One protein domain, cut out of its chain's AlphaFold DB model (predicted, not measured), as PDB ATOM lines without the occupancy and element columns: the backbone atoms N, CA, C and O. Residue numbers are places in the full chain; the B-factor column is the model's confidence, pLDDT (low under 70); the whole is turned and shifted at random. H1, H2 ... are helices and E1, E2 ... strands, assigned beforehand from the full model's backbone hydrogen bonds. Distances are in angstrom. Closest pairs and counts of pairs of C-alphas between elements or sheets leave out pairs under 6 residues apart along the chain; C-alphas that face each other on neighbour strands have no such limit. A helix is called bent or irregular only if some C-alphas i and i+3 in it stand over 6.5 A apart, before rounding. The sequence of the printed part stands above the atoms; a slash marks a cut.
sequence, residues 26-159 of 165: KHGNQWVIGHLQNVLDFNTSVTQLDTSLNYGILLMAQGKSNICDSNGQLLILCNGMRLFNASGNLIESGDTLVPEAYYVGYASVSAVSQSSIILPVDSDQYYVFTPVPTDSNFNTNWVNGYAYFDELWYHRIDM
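This is residues 26 to 159 of the 165 residues of an uncharacterized protein of Bacteroidetes bacterium (UniProt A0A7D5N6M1). Three small antiparallel sheets stand one after another through an elongated body, the sheet E1 E2 E3 towards one end, and two short helices, H1 and H2, sit side by side at the other end. The sheets E4 E5 E6 and E7 E8 E9 are partly face to face as a small sandwich, two sheets packed together, while E1 lies beside E4. The printed part has 134 residues, with the named elements in the order E1 E2 E3 E4 E5 E6 H1 E7 E8 H2 E9; the class is mixed, helices and strands, with 61 residues, under half, in named elements. The whole is compact, with a radius of gyration of the C-alphas of 15.2 A, and spans 51 by 30 by 22 A.

E1, residues 30 to 33, begins at C-alpha 30 at (-6.815, -1.991, 82.840). E2 is residues 38 to 41 and E3 residues 48 to 50. E4, residues 65 to 68, is 10.7 A long, E5, residues 74 to 78, is 11.7 A long, and E6 is residues 83 to 85. H1 is residues 100 to 105, 8.3 A long. E7, residues 117 to 122, is 15.7 A long, and E8, residues 125 to 132, is 22.2 A long. H2, residues 135 to 144, is 14.7 A long and only just irregular: C-alphas 140 and 143 are 6.8 A apart. E9, residues 151 to 158, is 23.1 A long and ends at C-alpha 158 at (12.682, -4.075, 88.511).

E1 E2 E3 is a meander, each strand the antiparallel neighbour of the one before, with N 31 and O 40 at 2.9 A and N 41 and O 48 at 2.8 A. E4 E5 E6 is another, with N 65 and O 78 at 2.9 A and N 77 and O 84 at 2.8 A. The closest C-alphas of E1 and E4, Gln 30 and Cys 68, are 6.6 A apart. Those of E4 and E7, Ser 65 and Ile 117, are 5.8 A apart. E7 and E8 form a hairpin, with N 119 and O 127 at 2.8 A; E8 and E9 are antiparallel, with N 128 and O 155 at 2.9 A. In the sandwich the best planes are 26 degrees apart. H1 and H2 touch, closest at the C-alphas of Ala 101 and Asp 135, 5.4 A, at a shallow tilt of 21 degrees, the same way. Neither is on a sheet. In H1 every O i to N i+4 pair is within hydrogen-bond range, in H2 4 of 6.

The C-alphas farthest apart, Ser 45 and Thr 140, are 51.2 A apart. The printed part has no cut. The links E3 to E4, E6 to H1 and H1 to E7 are long. The pLDDT is under 70 at residue 36, residues 57 to 58 and residues 143 to 144.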
ATOM      1  N   LYS A  26      -1.701  -9.460  78.860       90.88
ATOM      2  CA  LYS A  26      -2.722  -8.670  79.565       90.88
ATOM      3  C   LYS A  26      -2.219  -7.322  80.102       90.88
ATOM      4  O   LYS A  26      -2.933  -6.649  80.835       90.88
ATOM      5  N   HIS A  27      -1.024  -6.893  79.702       92.31
ATOM      6  CA  HIS A  27      -0.382  -5.663  80.177       92.31
ATOM      7  C   HIS A  27      -1.188  -4.373  79.918       92.31
ATOM      8  O   HIS A  27      -0.920  -3.361  80.554       92.31
ATOM      9  N   GLY A  28      -2.182  -4.401  79.026       92.50
ATOM     10  CA  GLY A  28      -3.093  -3.283  78.761       92.50
ATOM     11  C   GLY A  28      -4.544  -3.534  79.178       92.50
ATOM     12  O   GLY A  28      -5.429  -2.881  78.635       92.50
ATOM     13  N   ASN A  29      -4.820  -4.497  80.064       94.62
ATOM     14  CA  ASN A  29      -6.193  -4.896  80.406       94.62
ATOM     15  C   ASN A  29      -6.912  -3.957  81.378       94.62
ATOM     16  O   ASN A  29      -8.124  -4.072  81.524       94.62
ATOM     17  N   GLN A  30      -6.206  -3.043  82.033       94.25
ATOM     18  CA  GLN A  30      -6.815  -1.991  82.840       94.25
ATOM     19  C   GLN A  30      -6.284  -0.637  82.388       94.25
ATOM     20  O   GLN A  30      -5.080  -0.483  82.185       94.25
ATOM     21  N   TRP A  31      -7.169   0.332  82.165       92.06
ATOM     22  CA  TRP A  31      -6.808   1.672  81.694       92.06
ATOM     23  C   TRP A  31      -7.206   2.702  82.734       92.06
ATOM     24  O   TRP A  31      -8.388   2.825  83.057       92.06
ATOM     25  N   VAL A  32      -6.235   3.477  83.212       89.81
ATOM     26  CA  VAL A  32      -6.503   4.564  84.154       89.81
ATOM     27  C   VAL A  32      -6.864   5.821  83.376       89.81
ATOM     28  O   VAL A  32      -6.035   6.419  82.687       89.81
ATOM     29  N   ILE A  33      -8.124   6.230  83.480       87.19
ATOM     30  CA  ILE A  33      -8.712   7.284  82.660       87.19
ATOM     31  C   ILE A  33      -9.209   8.473  83.480       87.19
ATOM     32  O   ILE A  33      -9.519   8.396  84.670       87.19
ATOM     33  N   GLY A  34      -9.334   9.602  82.783       78.00
ATOM     34  CA  GLY A  34      -9.888  10.828  83.338       78.00
ATOM     35  C   GLY A  34      -8.986  11.493  84.376       78.00
ATOM     36  O   GLY A  34      -7.849  11.084  84.614       78.00
ATOM     37  N   HIS A  35      -9.505  12.571  84.955       71.50
ATOM     38  CA  HIS A  35      -8.840  13.341  86.004       71.50
ATOM     39  C   HIS A  35      -9.035  12.707  87.393       71.50
ATOM     40  O   HIS A  35      -8.130  12.735  88.222       71.50
ATOM     41  N   LEU A  36     -10.201  12.083  87.606       65.12
ATOM     42  CA  LEU A  36     -10.596  11.407  88.849       65.12
ATOM     43  C   LEU A  36     -10.136   9.941  88.934       65.12
ATOM     44  O   LEU A  36     -10.436   9.290  89.921       65.12
ATOM     45  N   GLN A  37      -9.380   9.461  87.937       75.81
ATOM     46  CA  GLN A  37      -8.635   8.191  87.984       75.81
ATOM     47  C   GLN A  37      -9.500   6.930  88.035       75.81
ATOM     48  O   GLN A  37      -9.171   5.965  88.716       75.81
ATOM     49  N   ASN A  38     -10.571   6.910  87.242       86.62
ATOM     50  CA  ASN A  38     -11.353   5.691  87.073       86.62
ATOM     51  C   ASN A  38     -10.543   4.644  86.303       86.62
ATOM     52  O   ASN A  38      -9.747   4.993  85.425       86.62
ATOM     53  N   VAL A  39     -10.803   3.369  86.565       91.12
ATOM     54  CA  VAL A  39     -10.178   2.260  85.845       91.12
ATOM     55  C   VAL A  39     -11.211   1.583  84.957       91.12
ATOM     56  O   VAL A  39     -12.223   1.077  85.433       91.12
ATOM     57  N   LEU A  40     -10.959   1.579  83.649       93.75
ATOM     58  CA  LEU A  40     -11.660   0.685  82.730       93.75
ATOM     59  C   LEU A  40     -10.990  -0.683  82.788       93.75
ATOM     60  O   LEU A  40      -9.800  -0.778  82.500       93.75
ATOM     61  N   ASP A  41     -11.743  -1.723  83.135       94.50
ATOM     62  CA  ASP A  41     -11.246  -3.089  83.287       94.50
ATOM     63  C   ASP A  41     -11.796  -4.014  82.192       94.50
ATOM     64  O   ASP A  41     -13.007  -4.215  82.058       94.50
ATOM     65  N   PHE A  42     -10.879  -4.594  81.418       94.69
ATOM     66  CA  PHE A  42     -11.116  -5.510  80.303       94.69
ATOM     67  C   PHE A  42     -10.815  -6.981  80.653       94.69
ATOM     68  O   PHE A  42     -10.779  -7.834  79.766       94.69
ATOM     69  N   ASN A  43     -10.593  -7.321  81.927       93.25
ATOM     70  CA  ASN A  43     -10.322  -8.698  82.361       93.25
ATOM     71  C   ASN A  43     -11.544  -9.620  82.311       93.25
ATOM     72  O   ASN A  43     -11.396 -10.840  82.406       93.25
ATOM     73  N   THR A  44     -12.740  -9.057  82.156       90.25
ATOM     74  CA  THR A  44     -13.984  -9.817  82.007       90.25
ATOM     75  C   THR A  44     -14.613  -9.564  80.637       90.25
ATOM     76  O   THR A  44     -14.214  -8.657  79.910       90.25
ATOM     77  N   SER A  45     -15.600 -10.381  80.256       87.44
ATOM     78  CA  SER A  45     -16.285 -10.261  78.960       87.44
ATOM     79  C   SER A  45     -17.081  -8.964  78.797       87.44
ATOM     80  O   SER A  45     -17.405  -8.588  77.673       87.44
ATOM     81  N   VAL A  46     -17.402  -8.288  79.901       91.31
ATOM     82  CA  VAL A  46     -18.083  -6.995  79.914       91.31
ATOM     83  C   VAL A  46     -17.160  -5.999  80.591       91.31
ATOM     84  O   VAL A  46     -16.838  -6.173  81.763       91.31
ATOM     85  N   THR A  47     -16.764  -4.945  79.879       92.94
ATOM     86  CA  THR A  47     -15.913  -3.898  80.452       92.94
ATOM     87  C   THR A  47     -16.541  -3.334  81.723       92.94
ATOM     88  O   THR A  47     -17.695  -2.901  81.708       92.94
ATOM     89  N   GLN A  48     -15.780  -3.346  82.814       93.06
ATOM     90  CA  GLN A  48     -16.186  -2.750  84.083       93.06
ATOM     91  C   GLN A  48     -15.557  -1.365  84.224       93.06
ATOM     92  O   GLN A  48     -14.465  -1.115  83.714       93.06
ATOM     93  N   LEU A  49     -16.256  -0.466  84.912       92.00
ATOM     94  CA  LEU A  49     -15.720   0.824  85.327       92.00
ATOM     95  C   LEU A  49     -15.578   0.803  86.846       92.00
ATOM     96  O   LEU A  49     -16.583   0.800  87.554       92.00
ATOM     97  N   ASP A  50     -14.344   0.806  87.331       88.31
ATOM     98  CA  ASP A  50     -14.047   0.990  88.745       88.31
ATOM     99  C   ASP A  50     -13.831   2.480  89.034       88.31
ATOM    100  O   ASP A  50     -12.956   3.129  88.456       88.31
ATOM    101  N   THR A  51     -14.661   3.027  89.920       86.50
ATOM    102  CA  THR A  51     -14.596   4.417  90.399       86.50
ATOM    103  C   THR A  51     -14.199   4.505  91.875       86.50
ATOM    104  O   THR A  51     -14.335   5.563  92.485       86.50
ATOM    105  N   SER A  52     -13.817   3.382  92.490       82.25
ATOM    106  CA  SER A  52     -13.430   3.307  93.901       82.25
ATOM    107  C   SER A  52     -11.974   3.711  94.128       82.25
ATOM    108  O   SER A  52     -11.629   4.197  95.206       82.25
ATOM    109  N   LEU A  53     -11.135   3.568  93.100       75.19
ATOM    110  CA  LEU A  53      -9.749   4.012  93.116       75.19
ATOM    111  C   LEU A  53      -9.682   5.541  93.047       75.19
ATOM    112  O   LEU A  53     -10.168   6.167  92.109       75.19
ATOM    113  N   ASN A  54      -9.062   6.140  94.059       75.19
ATOM    114  CA  ASN A  54      -8.781   7.567  94.118       75.19
ATOM    115  C   ASN A  54      -7.364   7.750  94.653       75.19
ATOM    116  O   ASN A  54      -7.124   7.640  95.853       75.19
ATOM    117  N   TYR A  55      -6.422   8.014  93.753       74.94
ATOM    118  CA  TYR A  55      -5.040   8.297  94.124       74.94
ATOM    119  C   TYR A  55      -4.880   9.763  94.551       74.94
ATOM    120  O   TYR A  55      -3.978  10.079  95.307       74.94
ATOM    121  N   GLY A  56      -5.799  10.658  94.179       71.69
ATOM    122  CA  GLY A  56      -5.795  12.080  94.534       71.69
ATOM    123  C   GLY A  56      -5.486  12.975  93.331       71.69
ATOM    124  O   GLY A  56      -4.718  12.604  92.448       71.69
ATOM    125  N   ILE A  57      -6.089  14.169  93.278       63.16
ATOM    126  CA  ILE A  57      -6.180  15.045  92.084       63.16
ATOM    127  C   ILE A  57      -4.856  15.247  91.327       63.16
ATOM    128  O   ILE A  57      -4.833  15.216  90.096       63.16
ATOM    129  N   LEU A  58      -3.746  15.439  92.040       67.00
ATOM    130  CA  LEU A  58      -2.462  15.774  91.418       67.00
ATOM    131  C   LEU A  58      -1.760  14.563  90.799       67.00
ATOM    132  O   LEU A  58      -0.929  14.722  89.914       67.00
ATOM    133  N   LEU A  59      -2.092  13.346  91.218       71.00
ATOM    134  CA  LEU A  59      -1.302  12.177  90.849       71.00
ATOM    135  C   LEU A  59      -1.407  11.816  89.370       71.00
ATOM    136  O   LEU A  59      -0.458  11.268  88.837       71.00
ATOM    137  N   MET A  60      -2.499  12.152  88.683       74.81
ATOM    138  CA  MET A  60      -2.793  11.645  87.332       74.81
ATOM    139  C   MET A  60      -3.508  12.673  86.443       74.81
ATOM    140  O   MET A  60      -4.277  12.310  85.546       74.81
ATOM    141  N   ALA A  61      -3.293  13.962  86.711       73.50
ATOM    142  CA  ALA A  61      -4.100  15.042  86.149       73.50
ATOM    143  C   ALA A  61      -4.042  15.142  84.614       73.50
ATOM    144  O   ALA A  61      -5.036  15.547  84.010       73.50
ATOM    145  N   GLN A  62      -2.911  14.779  83.993       81.00
ATOM    146  CA  GLN A  62      -2.679  14.915  82.548       81.00
ATOM    147  C   GLN A  62      -1.953  13.690  81.973       81.00
ATOM    148  O   GLN A  62      -2.331  12.573  82.329       81.00
ATOM    149  N   GLY A  63      -0.994  13.874  81.051       76.12
ATOM    150  CA  GLY A  63      -0.294  12.790  80.371       76.12
ATOM    151  C   GLY A  63       0.237  11.793  81.374       76.12
ATOM    152  O   GLY A  63       1.061  12.117  82.229       76.12
ATOM    153  N   LYS A  64      -0.305  10.591  81.280       87.81
ATOM    154  CA  LYS A  64      -0.048   9.487  82.181       87.81
ATOM    155  C   LYS A  64       0.040   8.213  81.376       87.81
ATOM    156  O   LYS A  64      -0.523   8.116  80.286       87.81
ATOM    157  N   SER A  65       0.723   7.241  81.942       93.19
ATOM    158  CA  SER A  65       0.763   5.885  81.428       93.19
ATOM    159  C   SER A  65       0.543   4.909  82.572       93.19
ATOM    160  O   SER A  65       0.762   5.229  83.742       93.19
ATOM    161  N   ASN A  66       0.056   3.724  82.237       93.88
ATOM    162  CA  ASN A  66      -0.110   2.645  83.186       93.88
ATOM    163  C   ASN A  66       0.164   1.311  82.498       93.88
ATOM    164  O   ASN A  66       0.045   1.203  81.276       93.88
ATOM    165  N   ILE A  67       0.521   0.305  83.286       95.06
ATOM    166  CA  ILE A  67       0.702  -1.060  82.798       95.06
ATOM    167  C   ILE A  67       0.211  -2.060  83.844       95.06
ATOM    168  O   ILE A  67       0.305  -1.816  85.050       95.06
ATOM    169  N   CYS A  68      -0.339  -3.171  83.368       93.75
ATOM    170  CA  CYS A  68      -0.764  -4.294  84.192       93.75
ATOM    171  C   CYS A  68       0.336  -5.352  84.325       93.75
ATOM    172  O   CYS A  68       1.265  -5.407  83.520       93.75
ATOM    173  N   ASP A  69       0.190  -6.244  85.295       91.06
ATOM    174  CA  ASP A  69       0.935  -7.495  85.387       91.06
ATOM    175  C   ASP A  69       0.518  -8.492  84.278       91.06
ATOM    176  O   ASP A  69      -0.319  -8.211  83.409       91.06
ATOM    177  N   SER A  70       1.094  -9.697  84.300       88.25
ATOM    178  CA  SER A  70       0.728 -10.767  83.363       88.25
ATOM    179  C   SER A  70      -0.703 -11.295  83.548       88.25
ATOM    180  O   SER A  70      -1.248 -11.919  82.633       88.25
ATOM    181  N   ASN A  71      -1.329 -11.057  84.705       90.31
ATOM    182  CA  ASN A  71      -2.705 -11.452  85.005       90.31
ATOM    183  C   ASN A  71      -3.737 -10.408  84.553       90.31
ATOM    184  O   ASN A  71      -4.929 -10.723  84.497       90.31
ATOM    185  N   GLY A  72      -3.279  -9.214  84.166       92.25
ATOM    186  CA  GLY A  72      -4.098  -8.088  83.733       92.25
ATOM    187  C   GLY A  72      -4.515  -7.149  84.855       92.25
ATOM    188  O   GLY A  72      -5.391  -6.317  84.638       92.25
ATOM    189  N   GLN A  73      -3.912  -7.272  86.035       92.94
ATOM    190  CA  GLN A  73      -4.134  -6.370  87.159       92.94
ATOM    191  C   GLN A  73      -3.172  -5.190  87.070       92.94
ATOM    192  O   GLN A  73      -1.997  -5.374  86.765       92.94
ATOM    193  N   LEU A  74      -3.666  -3.974  87.291       92.94
ATOM    194  CA  LEU A  74      -2.874  -2.750  87.320       92.94
ATOM    195  C   LEU A  74      -1.674  -2.942  88.250       92.94
ATOM    196  O   LEU A  74      -1.830  -3.431  89.362       92.94
ATOM    197  N   LEU A  75      -0.491  -2.551  87.777       93.19
ATOM    198  CA  LEU A  75       0.764  -2.757  88.495       93.19
ATOM    199  C   LEU A  75       1.504  -1.437  88.712       93.19
ATOM    200  O   LEU A  75       1.841  -1.099  89.845       93.19
ATOM    201  N   ILE A  76       1.731  -0.683  87.631       93.25
ATOM    202  CA  ILE A  76       2.487   0.576  87.655       93.25
ATOM    203  C   ILE A  76       1.656   1.692  87.022       93.25
ATOM    204  O   ILE A  76       1.020   1.510  85.981       93.25
ATOM    205  N   LEU A  77       1.726   2.866  87.641       92.81
ATOM    206  CA  LEU A  77       1.209   4.142  87.165       92.81
ATOM    207  C   LEU A  77       2.375   5.118  87.000       92.81
ATOM    208  O   LEU A  77       3.258   5.175  87.853       92.81
ATOM    209  N   CYS A  78       2.363   5.929  85.947       93.38
ATOM    210  CA  CYS A  78       3.329   7.004  85.748       93.38
ATOM    211  C   CYS A  78       2.616   8.298  85.378       93.38
ATOM    212  O   CYS A  78       1.823   8.329  84.437       93.38
ATOM    213  N   ASN A  79       2.913   9.384  86.090       92.19
ATOM    214  CA  ASN A  79       2.331  10.704  85.820       92.19
ATOM    215  C   ASN A  79       3.195  11.579  84.894       92.19
ATOM    216  O   ASN A  79       3.030  12.800  84.844       92.19
ATOM    217  N   GLY A  80       4.162  10.957  84.217       92.62
ATOM    218  CA  GLY A  80       5.176  11.622  83.403       92.62
ATOM    219  C   GLY A  80       6.429  12.055  84.154       92.62
ATOM    220  O   GLY A  80       7.431  12.336  83.515       92.62
ATOM    221  N   MET A  81       6.392  12.105  85.487       93.88
ATOM    222  CA  MET A  81       7.527  12.537  86.315       93.88
ATOM    223  C   MET A  81       7.833  11.585  87.468       93.88
ATOM    224  O   MET A  81       8.951  11.591  87.975       93.88
ATOM    225  N   ARG A  82       6.845  10.788  87.883       93.81
ATOM    226  CA  ARG A  82       6.890   9.884  89.031       93.81
ATOM    227  C   ARG A  82       6.199   8.562  88.738       93.81
ATOM    228  O   ARG A  82       5.242   8.534  87.959       93.81
ATOM    229  N   LEU A  83       6.655   7.509  89.411       93.88
ATOM    230  CA  LEU A  83       6.105   6.157  89.359       93.88
ATOM    231  C   LEU A  83       5.407   5.779  90.654       93.88
ATOM    232  O   LEU A  83       5.933   5.972  91.747       93.88
ATOM    233  N   PHE A  84       4.249   5.153  90.501       91.44
ATOM    234  CA  PHE A  84       3.424   4.682  91.596       91.44
ATOM    235  C   PHE A  84       3.023   3.233  91.362       91.44
ATOM    236  O   PHE A  84       2.901   2.788  90.220       91.44
ATOM    237  N   ASN A  85       2.796   2.504  92.447       90.75
ATOM    238  CA  ASN A  85       2.174   1.192  92.388       90.75
ATOM    239  C   ASN A  85       0.654   1.314  92.185       90.75
ATOM    240  O   ASN A  85       0.088   2.409  92.184       90.75
ATOM    241  N   ALA A  86      -0.022   0.175  92.060       89.25
ATOM    242  CA  ALA A  86      -1.470   0.091  91.871       89.25
ATOM    243  C   ALA A  86      -2.310   0.713  93.001       89.25
ATOM    244  O   ALA A  86      -3.491   0.969  92.812       89.25
ATOM    245  N   SER A  87      -1.730   0.959  94.178       87.25
ATOM    246  CA  SER A  87      -2.397   1.654  95.287       87.25
ATOM    247  C   SER A  87      -2.154   3.169  95.276       87.25
ATOM    248  O   SER A  87      -2.619   3.863  96.175       87.25
ATOM    249  N   GLY A  88      -1.414   3.690  94.292       86.38
ATOM    250  CA  GLY A  88      -1.033   5.102  94.193       86.38
ATOM    251  C   GLY A  88       0.131   5.507  95.093       86.38
ATOM    252  O   GLY A  88       0.445   6.693  95.180       86.38
ATOM    253  N   ASN A  89       0.792   4.551  95.750       88.38
ATOM    254  CA  ASN A  89       1.980   4.831  96.549       88.38
ATOM    255  C   ASN A  89       3.204   4.927  95.641       88.38
ATOM    256  O   ASN A  89       3.332   4.159  94.689       88.38
ATOM    257  N   LEU A  90       4.107   5.856  95.950       90.50
ATOM    258  CA  LEU A  90       5.350   6.040  95.206       90.50
ATOM    259  C   LEU A  90       6.197   4.760  95.252       90.50
ATOM    260  O   LEU A  90       6.357   4.166  96.318       90.50
ATOM    261  N   ILE A  91       6.725   4.342  94.103       91.25
ATOM    262  CA  ILE A  91       7.695   3.240  94.028       91.25
ATOM    263  C   ILE A  91       9.059   3.760  94.506       91.25
ATOM    264  O   ILE A  91       9.365   4.942  94.327       91.25
ATOM    265  N   GLU A  92       9.875   2.905  95.127       88.81
ATOM    266  CA  GLU A  92      11.234   3.272  95.543       88.81
ATOM    267  C   GLU A  92      12.025   3.847  94.357       88.81
ATOM    268  O   GLU A  92      12.002   3.297  93.254       88.81
ATOM    269  N   SER A  93      12.675   4.997  94.570       89.06
ATOM    270  CA  SER A  93      13.381   5.762  93.524       89.06
ATOM    271  C   SER A  93      12.522   6.149  92.306       89.06
ATOM    272  O   SER A  93      13.046   6.496  91.251       89.06
ATOM    273  N   GLY A  94      11.195   6.105  92.438       91.19
ATOM    274  CA  GLY A  94      10.235   6.533  91.425       91.19
ATOM    275  C   GLY A  94       9.832   8.003  91.547       91.19
ATOM    276  O   GLY A  94       8.802   8.385  91.001       91.19
ATOM    277  N   ASP A  95      10.570   8.820  92.296       92.31
ATOM    278  CA  ASP A  95      10.208  10.185  92.675       92.31
ATOM    279  C   ASP A  95      10.670  11.259  91.687       92.31
ATOM    280  O   ASP A  95      10.075  12.331  91.661       92.31
ATOM    281  N   THR A  96      11.689  11.017  90.862       94.69
ATOM    282  CA  THR A  96      12.168  12.009  89.881       94.69
ATOM    283  C   THR A  96      12.673  11.336  88.604       94.69
ATOM    284  O   THR A  96      13.816  10.898  88.512       94.69
ATOM    285  N   LEU A  97      11.804  11.252  87.590       95.19
ATOM    286  CA  LEU A  97      12.103  10.634  86.285       95.19
ATOM    287  C   LEU A  97      12.487  11.632  85.182       95.19
ATOM    288  O   LEU A  97      12.598  11.256  84.009       95.19
ATOM    289  N   VAL A  98      12.607  12.907  85.529       95.38
ATOM    290  CA  VAL A  98      12.817  14.016  84.593       95.38
ATOM    291  C   VAL A  98      13.810  15.022  85.189       95.38
ATOM    292  O   VAL A  98      14.044  14.970  86.396       95.38
ATOM    293  N   PRO A  99      14.377  15.943  84.392       96.06
ATOM    294  CA  PRO A  99      15.240  17.010  84.894       96.06
ATOM    295  C   PRO A  99      14.585  17.862  85.989       96.06
ATOM    296  O   PRO A  99      13.378  18.122  85.955       96.06
ATOM    297  N   GLU A 100      15.397  18.320  86.944       95.31
ATOM    298  CA  GLU A 100      14.949  19.009  88.160       95.31
ATOM    299  C   GLU A 100      14.153  20.281  87.842       95.31
ATOM    300  O   GLU A 100      13.115  20.535  88.455       95.31
ATOM    301  N   ALA A 101      14.579  21.073  86.851       94.19
ATOM    302  CA  ALA A 101      13.888  22.317  86.526       94.19
ATOM    303  C   ALA A 101      12.464  22.050  86.013       94.19
ATOM    304  O   ALA A 101      11.517  22.733  86.414       94.19
ATOM    305  N   TYR A 102      12.299  21.016  85.179       92.75
ATOM    306  CA  TYR A 102      10.991  20.583  84.691       92.75
ATOM    307  C   TYR A 102      10.140  19.986  85.819       92.75
ATOM    308  O   TYR A 102       8.954  20.300  85.931       92.75
ATOM    309  N   TYR A 103      10.754  19.182  86.694       93.88
ATOM    310  CA  TYR A 103      10.102  18.584  87.857       93.88
ATOM    311  C   TYR A 103       9.521  19.640  88.809       93.88
ATOM    312  O   TYR A 103       8.334  19.591  89.152       93.88
ATOM    313  N   VAL A 104      10.329  20.632  89.196       92.69
ATOM    314  CA  VAL A 104       9.931  21.725  90.096       92.69
ATOM    315  C   VAL A 104       8.937  22.665  89.419       92.69
ATOM    316  O   VAL A 104       7.920  23.016  90.019       92.69
ATOM    317  N   GLY A 105       9.186  23.039  88.158       90.88
ATOM    318  CA  GLY A 105       8.348  23.975  87.402       90.88
ATOM    319  C   GLY A 105       6.893  23.525  87.239       90.88
ATOM    320  O   GLY A 105       6.010  24.358  87.038       90.88
ATOM    321  N   TYR A 106       6.638  22.225  87.385       88.88
ATOM    322  CA  TYR A 106       5.320  21.617  87.250       88.88
ATOM    323  C   TYR A 106       4.844  20.848  88.484       88.88
ATOM    324  O   TYR A 106       3.922  20.036  88.395       88.88
ATOM    325  N   ALA A 107       5.445  21.112  89.647       90.44
ATOM    326  CA  ALA A 107       5.051  20.493  90.913       90.44
ATOM    327  C   ALA A 107       4.936  18.956  90.816       90.44
ATOM    328  O   ALA A 107       3.983  18.349  91.318       90.44
ATOM    329  N   SER A 108       5.911  18.329  90.147       90.44
ATOM    330  CA  SER A 108       6.056  16.870  90.064       90.44
ATOM    331  C   SER A 108       4.927  16.149  89.306       90.44
ATOM    332  O   SER A 108       4.638  14.970  89.571       90.44
ATOM    333  N   VAL A 109       4.242  16.843  88.392       89.56
ATOM    334  CA  VAL A 109       3.195  16.291  87.520       89.56
ATOM    335  C   VAL A 109       3.373  16.848  86.116       89.56
ATOM    336  O   VAL A 109       3.308  18.055  85.921       89.56
ATOM    337  N   SER A 110       3.546  15.988  85.112       88.19
ATOM    338  CA  SER A 110       3.663  16.475  83.736       88.19
ATOM    339  C   SER A 110       2.403  17.222  83.292       88.19
ATOM    340  O   SER A 110       1.288  16.751  83.512       88.19
ATOM    341  N   ALA A 111       2.589  18.347  82.599       81.06
ATOM    342  CA  ALA A 111       1.504  19.137  82.015       81.06
ATOM    343  C   ALA A 111       1.317  18.944  80.498       81.06
ATOM    344  O   ALA A 111       0.729  19.791  79.825       81.06
ATOM    345  N   VAL A 112       1.862  17.867  79.934       84.81
ATOM    346  CA  VAL A 112       1.624  17.497  78.530       84.81
ATOM    347  C   VAL A 112       0.760  16.246  78.446       84.81
ATOM    348  O   VAL A 112       0.765  15.430  79.363       84.81
ATOM    349  N   SER A 113       0.012  16.080  77.352       81.06
ATOM    350  CA  SER A 113      -0.945  14.978  77.154       81.06
ATOM    351  C   SER A 113      -0.294  13.603  76.964       81.06
ATOM    352  O   SER A 113      -0.938  12.591  77.232       81.06
ATOM    353  N   GLN A 114       0.976  13.553  76.555       83.88
ATOM    354  CA  GLN A 114       1.759  12.326  76.419       83.88
ATOM    355  C   GLN A 114       3.160  12.548  76.994       83.88
ATOM    356  O   GLN A 114       4.019  13.152  76.364       83.88
ATOM    357  N   SER A 115       3.363  12.088  78.225       91.81
ATOM    358  CA  SER A 115       4.545  12.394  79.045       91.81
ATOM    359  C   SER A 115       5.363  11.165  79.429       91.81
ATOM    360  O   SER A 115       6.424  11.285  80.030       91.81
ATOM    361  N   SER A 116       4.836   9.973  79.157       94.69
ATOM    362  CA  SER A 116       5.502   8.720  79.478       94.69
ATOM    363  C   SER A 116       4.938   7.551  78.681       94.69
ATOM    364  O   SER A 116       3.777   7.573  78.263       94.69
ATOM    365  N   ILE A 117       5.762   6.521  78.498       95.25
ATOM    366  CA  ILE A 117       5.356   5.196  78.019       95.25
ATOM    367  C   ILE A 117       6.038   4.151  78.900       95.25
ATOM    368  O   ILE A 117       7.238   4.253  79.150       95.25
ATOM    369  N   ILE A 118       5.287   3.138  79.336       95.69
ATOM    370  CA  ILE A 118       5.817   1.991  80.079       95.69
ATOM    371  C   ILE A 118       5.788   0.774  79.157       95.69
ATOM    372  O   ILE A 118       4.734   0.435  78.621       95.69
ATOM    373  N   LEU A 119       6.935   0.125  78.964       94.25
ATOM    374  CA  LEU A 119       7.069  -1.068  78.132       94.25
ATOM    375  C   LEU A 119       7.504  -2.269  78.981       94.25
ATOM    376  O   LEU A 119       8.491  -2.152  79.712       94.25
ATOM    377  N   PRO A 120       6.818  -3.421  78.875       92.44
ATOM    378  CA  PRO A 120       7.266  -4.654  79.507       92.44
ATOM    379  C   PRO A 120       8.452  -5.227  78.724       92.44
ATOM    380  O   PRO A 120       8.435  -5.268  77.492       92.44
ATOM    381  N   VAL A 121       9.483  -5.664  79.441       88.69
ATOM    382  CA  VAL A 121      10.688  -6.285  78.867       88.69
ATOM    383  C   VAL A 121      10.743  -7.767  79.225       88.69
ATOM    384  O   VAL A 121      11.049  -8.600  78.378       88.69
ATOM    385  N   ASP A 122      10.428  -8.076  80.480       82.69
ATOM    386  CA  ASP A 122      10.336  -9.420  81.048       82.69
ATOM    387  C   ASP A 122       9.236  -9.419  82.131       82.69
ATOM    388  O   ASP A 122       8.613  -8.381  82.364       82.69
ATOM    389  N   SER A 123       8.996 -10.549  82.801       78.88
ATOM    390  CA  SER A 123       7.888 -10.751  83.752       78.88
ATOM    391  C   SER A 123       7.734  -9.654  84.812       78.88
ATOM    392  O   SER A 123       6.612  -9.323  85.174       78.88
ATOM    393  N   ASP A 124       8.850  -9.078  85.266       86.25
ATOM    394  CA  ASP A 124       8.900  -8.096  86.360       86.25
ATOM    395  C   ASP A 124       9.789  -6.891  86.027       86.25
ATOM    396  O   ASP A 124      10.181  -6.132  86.917       86.25
ATOM    397  N   GLN A 125      10.176  -6.745  84.756       90.69
ATOM    398  CA  GLN A 125      11.084  -5.692  84.316       90.69
ATOM    399  C   GLN A 125      10.433  -4.817  83.264       90.69
ATOM    400  O   GLN A 125       9.912  -5.298  82.255       90.69
ATOM    401  N   TYR A 126      10.526  -3.514  83.495       93.50
ATOM    402  CA  TYR A 126       9.860  -2.507  82.691       93.50
ATOM    403  C   TYR A 126      10.828  -1.391  82.330       93.50
ATOM    404  O   TYR A 126      11.694  -1.020  83.124       93.50
ATOM    405  N   TYR A 127      10.651  -0.825  81.141       95.94
ATOM    406  CA  TYR A 127      11.243   0.460  80.795       95.94
ATOM    407  C   TYR A 127      10.188   1.548  80.841       95.94
ATOM    408  O   TYR A 127       9.104   1.391  80.283       95.94
ATOM    409  N   VAL A 128      10.531   2.664  81.472       96.38
ATOM    410  CA  VAL A 128       9.722   3.878  81.475       96.38
ATOM    411  C   VAL A 128      10.456   4.914  80.656       96.38
ATOM    412  O   VAL A 128      11.559   5.306  81.018       96.38
ATOM    413  N   PHE A 129       9.850   5.345  79.561       97.06
ATOM    414  CA  PHE A 129      10.383   6.396  78.709       97.06
ATOM    415  C   PHE A 129       9.693   7.709  79.035       97.06
ATOM    416  O   PHE A 129       8.464   7.738  79.081       97.06
ATOM    417  N   THR A 130      10.460   8.778  79.222       95.88
ATOM    418  CA  THR A 130       9.963  10.138  79.462       95.88
ATOM    419  C   THR A 130      10.615  11.080  78.451       95.88
ATOM    420  O   THR A 130      11.838  11.226  78.443       95.88
ATOM    421  N   PRO A 131       9.850  11.701  77.538       94.38
ATOM    422  CA  PRO A 131      10.390  12.788  76.743       94.38
ATOM    423  C   PRO A 131      10.536  14.002  77.675       94.38
ATOM    424  O   PRO A 131       9.636  14.274  78.474       94.38
ATOM    425  N   VAL A 132      11.666  14.701  77.615       93.94
ATOM    426  CA  VAL A 132      11.998  15.772  78.567       93.94
ATOM    427  C   VAL A 132      12.712  16.942  77.886       93.94
ATOM    428  O   VAL A 132      13.398  16.742  76.882       93.94
ATOM    429  N   PRO A 133      12.562  18.170  78.409       93.81
ATOM    430  CA  PRO A 133      13.450  19.278  78.097       93.81
ATOM    431  C   PRO A 133      14.707  19.227  78.982       93.81
ATOM    432  O   PRO A 133      14.590  19.002  80.185       93.81
ATOM    433  N   THR A 134      15.888  19.531  78.449       94.81
ATOM    434  CA  THR A 134      17.084  19.801  79.264       94.81
ATOM    435  C   THR A 134      16.843  20.978  80.212       94.81
ATOM    436  O   THR A 134      16.127  21.922  79.871       94.81
ATOM    437  N   ASP A 135      17.500  20.995  81.378       94.50
ATOM    438  CA  ASP A 135      17.363  22.106  82.337       94.50
ATOM    439  C   ASP A 135      17.710  23.464  81.705       94.50
ATOM    440  O   ASP A 135      17.053  24.467  81.974       94.50
ATOM    441  N   SER A 136      18.720  23.516  80.829       93.69
ATOM    442  CA  SER A 136      19.097  24.754  80.136       93.69
ATOM    443  C   SER A 136      17.991  25.238  79.201       93.69
ATOM    444  O   SER A 136      17.673  26.430  79.186       93.69
ATOM    445  N   ASN A 137      17.409  24.333  78.414       93.25
ATOM    446  CA  ASN A 137      16.317  24.643  77.504       93.25
ATOM    447  C   ASN A 137      15.061  25.051  78.283       93.25
ATOM    448  O   ASN A 137      14.466  26.085  77.979       93.25
ATOM    449  N   PHE A 138      14.716  24.309  79.338       92.81
ATOM    450  CA  PHE A 138      13.600  24.636  80.213       92.81
ATOM    451  C   PHE A 138      13.775  26.026  80.836       92.81
ATOM    452  O   PHE A 138      12.968  26.913  80.587       92.81
ATOM    453  N   ASN A 139      14.876  26.279  81.545       91.88
ATOM    454  CA  ASN A 139      15.103  27.559  82.222       91.88
ATOM    455  C   ASN A 139      15.158  28.759  81.261       91.88
ATOM    456  O   ASN A 139      14.718  29.850  81.615       91.88
ATOM    457  N   THR A 140      15.667  28.566  80.040       91.25
ATOM    458  CA  THR A 140      15.787  29.649  79.049       91.25
ATOM    459  C   THR A 140      14.465  29.937  78.337       91.25
ATOM    460  O   THR A 140      14.101  31.097  78.142       91.25
ATOM    461  N   ASN A 141      13.739  28.895  77.926       88.31
ATOM    462  CA  ASN A 141      12.606  29.031  77.007       88.31
ATOM    463  C   ASN A 141      11.241  28.949  77.699       88.31
ATOM    464  O   ASN A 141      10.243  29.406  77.133       88.31
ATOM    465  N   TRP A 142      11.174  28.423  78.925       78.31
ATOM    466  CA  TRP A 142       9.919  28.292  79.667       78.31
ATOM    467  C   TRP A 142       9.290  29.646  80.006       78.31
ATOM    468  O   TRP A 142       8.079  29.810  79.871       78.31
ATOM    469  N   VAL A 143      10.108  30.654  80.330       66.38
ATOM    470  CA  VAL A 143       9.647  32.032  80.600       66.38
ATOM    471  C   VAL A 143       8.915  32.639  79.394       66.38
ATOM    472  O   VAL A 143       8.036  33.481  79.559       66.38
ATOM    473  N   ASN A 144       9.227  32.167  78.184       68.62
ATOM    474  CA  ASN A 144       8.593  32.601  76.941       68.62
ATOM    475  C   ASN A 144       7.450  31.675  76.487       68.62
ATOM    476  O   ASN A 144       6.840  31.941  75.455       68.62
ATOM    477  N   GLY A 145       7.155  30.604  77.234       70.88
ATOM    478  CA  GLY A 145       6.077  29.654  76.949       70.88
ATOM    479  C   GLY A 145       6.404  28.555  75.928       70.88
ATOM    480  O   GLY A 145       5.477  27.895  75.464       70.88
ATOM    481  N   TYR A 146       7.678  28.338  75.566       71.50
ATOM    482  CA  TYR A 146       8.053  27.426  74.468       71.50
ATOM    483  C   TYR A 146       9.315  26.587  74.743       71.50
ATOM    484  O   TYR A 146      10.243  26.573  73.936       71.50
ATOM    485  N   ALA A 147       9.376  25.859  75.862       85.50
ATOM    486  CA  ALA A 147      10.386  24.805  76.007       85.50
ATOM    487  C   ALA A 147       9.955  23.564  75.203       85.50
ATOM    488  O   ALA A 147       8.894  22.993  75.457       85.50
ATOM    489  N   TYR A 148      10.759  23.160  74.218       88.50
ATOM    490  CA  TYR A 148      10.551  21.912  73.476       88.50
ATOM    491  C   TYR A 148      11.226  20.747  74.194       88.50
ATOM    492  O   TYR A 148      12.153  20.953  74.964       88.50
ATOM    493  N   PHE A 149      10.767  19.522  73.963       91.88
ATOM    494  CA  PHE A 149      11.391  18.344  74.562       91.88
ATOM    495  C   PHE A 149      12.510  17.893  73.618       91.88
ATOM    496  O   PHE A 149      12.241  17.544  72.468       91.88
ATOM    497  N   ASP A 150      13.753  17.998  74.072       94.06
ATOM    498  CA  ASP A 150      14.986  17.772  73.306       94.06
ATOM    499  C   ASP A 150      15.701  16.469  73.683       94.06
ATOM    500  O   ASP A 150      16.628  16.059  72.986       94.06
ATOM    501  N   GLU A 151      15.230  15.772  74.718       95.88
ATOM    502  CA  GLU A 151      15.758  14.481  75.145       95.88
ATOM    503  C   GLU A 151      14.648  13.442  75.355       95.88
ATOM    504  O   GLU A 151      13.483  13.753  75.612       95.88
ATOM    505  N   LEU A 152      15.027  12.167  75.247       96.31
ATOM    506  CA  LEU A 152      14.193  11.027  75.615       96.31
ATOM    507  C   LEU A 152      14.945  10.210  76.660       96.31
ATOM    508  O   LEU A 152      15.905   9.508  76.336       96.31
ATOM    509  N   TRP A 153      14.516  10.316  77.910       96.94
ATOM    510  CA  TRP A 153      15.082   9.545  79.007       96.94
ATOM    511  C   TRP A 153      14.399   8.186  79.095       96.94
ATOM    512  O   TRP A 153      13.246   8.020  78.684       96.94
ATOM    513  N   TYR A 154      15.120   7.202  79.628       96.25
ATOM    514  CA  TYR A 154      14.560   5.902  79.958       96.25
ATOM    515  C   TYR A 154      15.023   5.459  81.341       96.25
ATOM    516  O   TYR A 154      16.159   5.707  81.742       96.25
ATOM    517  N   HIS A 155      14.141   4.757  82.040       95.12
ATOM    518  CA  HIS A 155      14.376   4.238  83.381       95.12
ATOM    519  C   HIS A 155      14.046   2.759  83.404       95.12
ATOM    520  O   HIS A 155      13.016   2.345  82.871       95.12
ATOM    521  N   ARG A 156      14.917   1.951  84.009       93.69
ATOM    522  CA  ARG A 156      14.689   0.514  84.179       93.69
ATOM    523  C   ARG A 156      14.093   0.256  85.551       93.69
ATOM    524  O   ARG A 156      14.725   0.561  86.556       93.69
ATOM    525  N   ILE A 157      12.919  -0.354  85.571       91.38
ATOM    526  CA  ILE A 157      12.193  -0.706  86.786       91.38
ATOM    527  C   ILE A 157      12.247  -2.216  86.948       91.38
ATOM    528  O   ILE A 157      11.881  -2.949  86.030       91.38
ATOM    529  N   ASP A 158      12.717  -2.672  88.107       90.06
ATOM    530  CA  ASP A 158      12.682  -4.075  88.511       90.06
ATOM    531  C   ASP A 158      11.719  -4.219  89.695       90.06
ATOM    532  O   ASP A 158      11.977  -3.733  90.799       90.06
ATOM    533  N   MET A 159      10.578  -4.861  89.458       85.19
ATOM    534  CA  MET A 159       9.538  -5.028  90.473       85.19
ATOM    535  C   MET A 159       9.861  -6.141  91.478       85.19
ATOM    536  O   MET A 159       9.251  -6.181  92.546       85.19
TER     537      MET A 159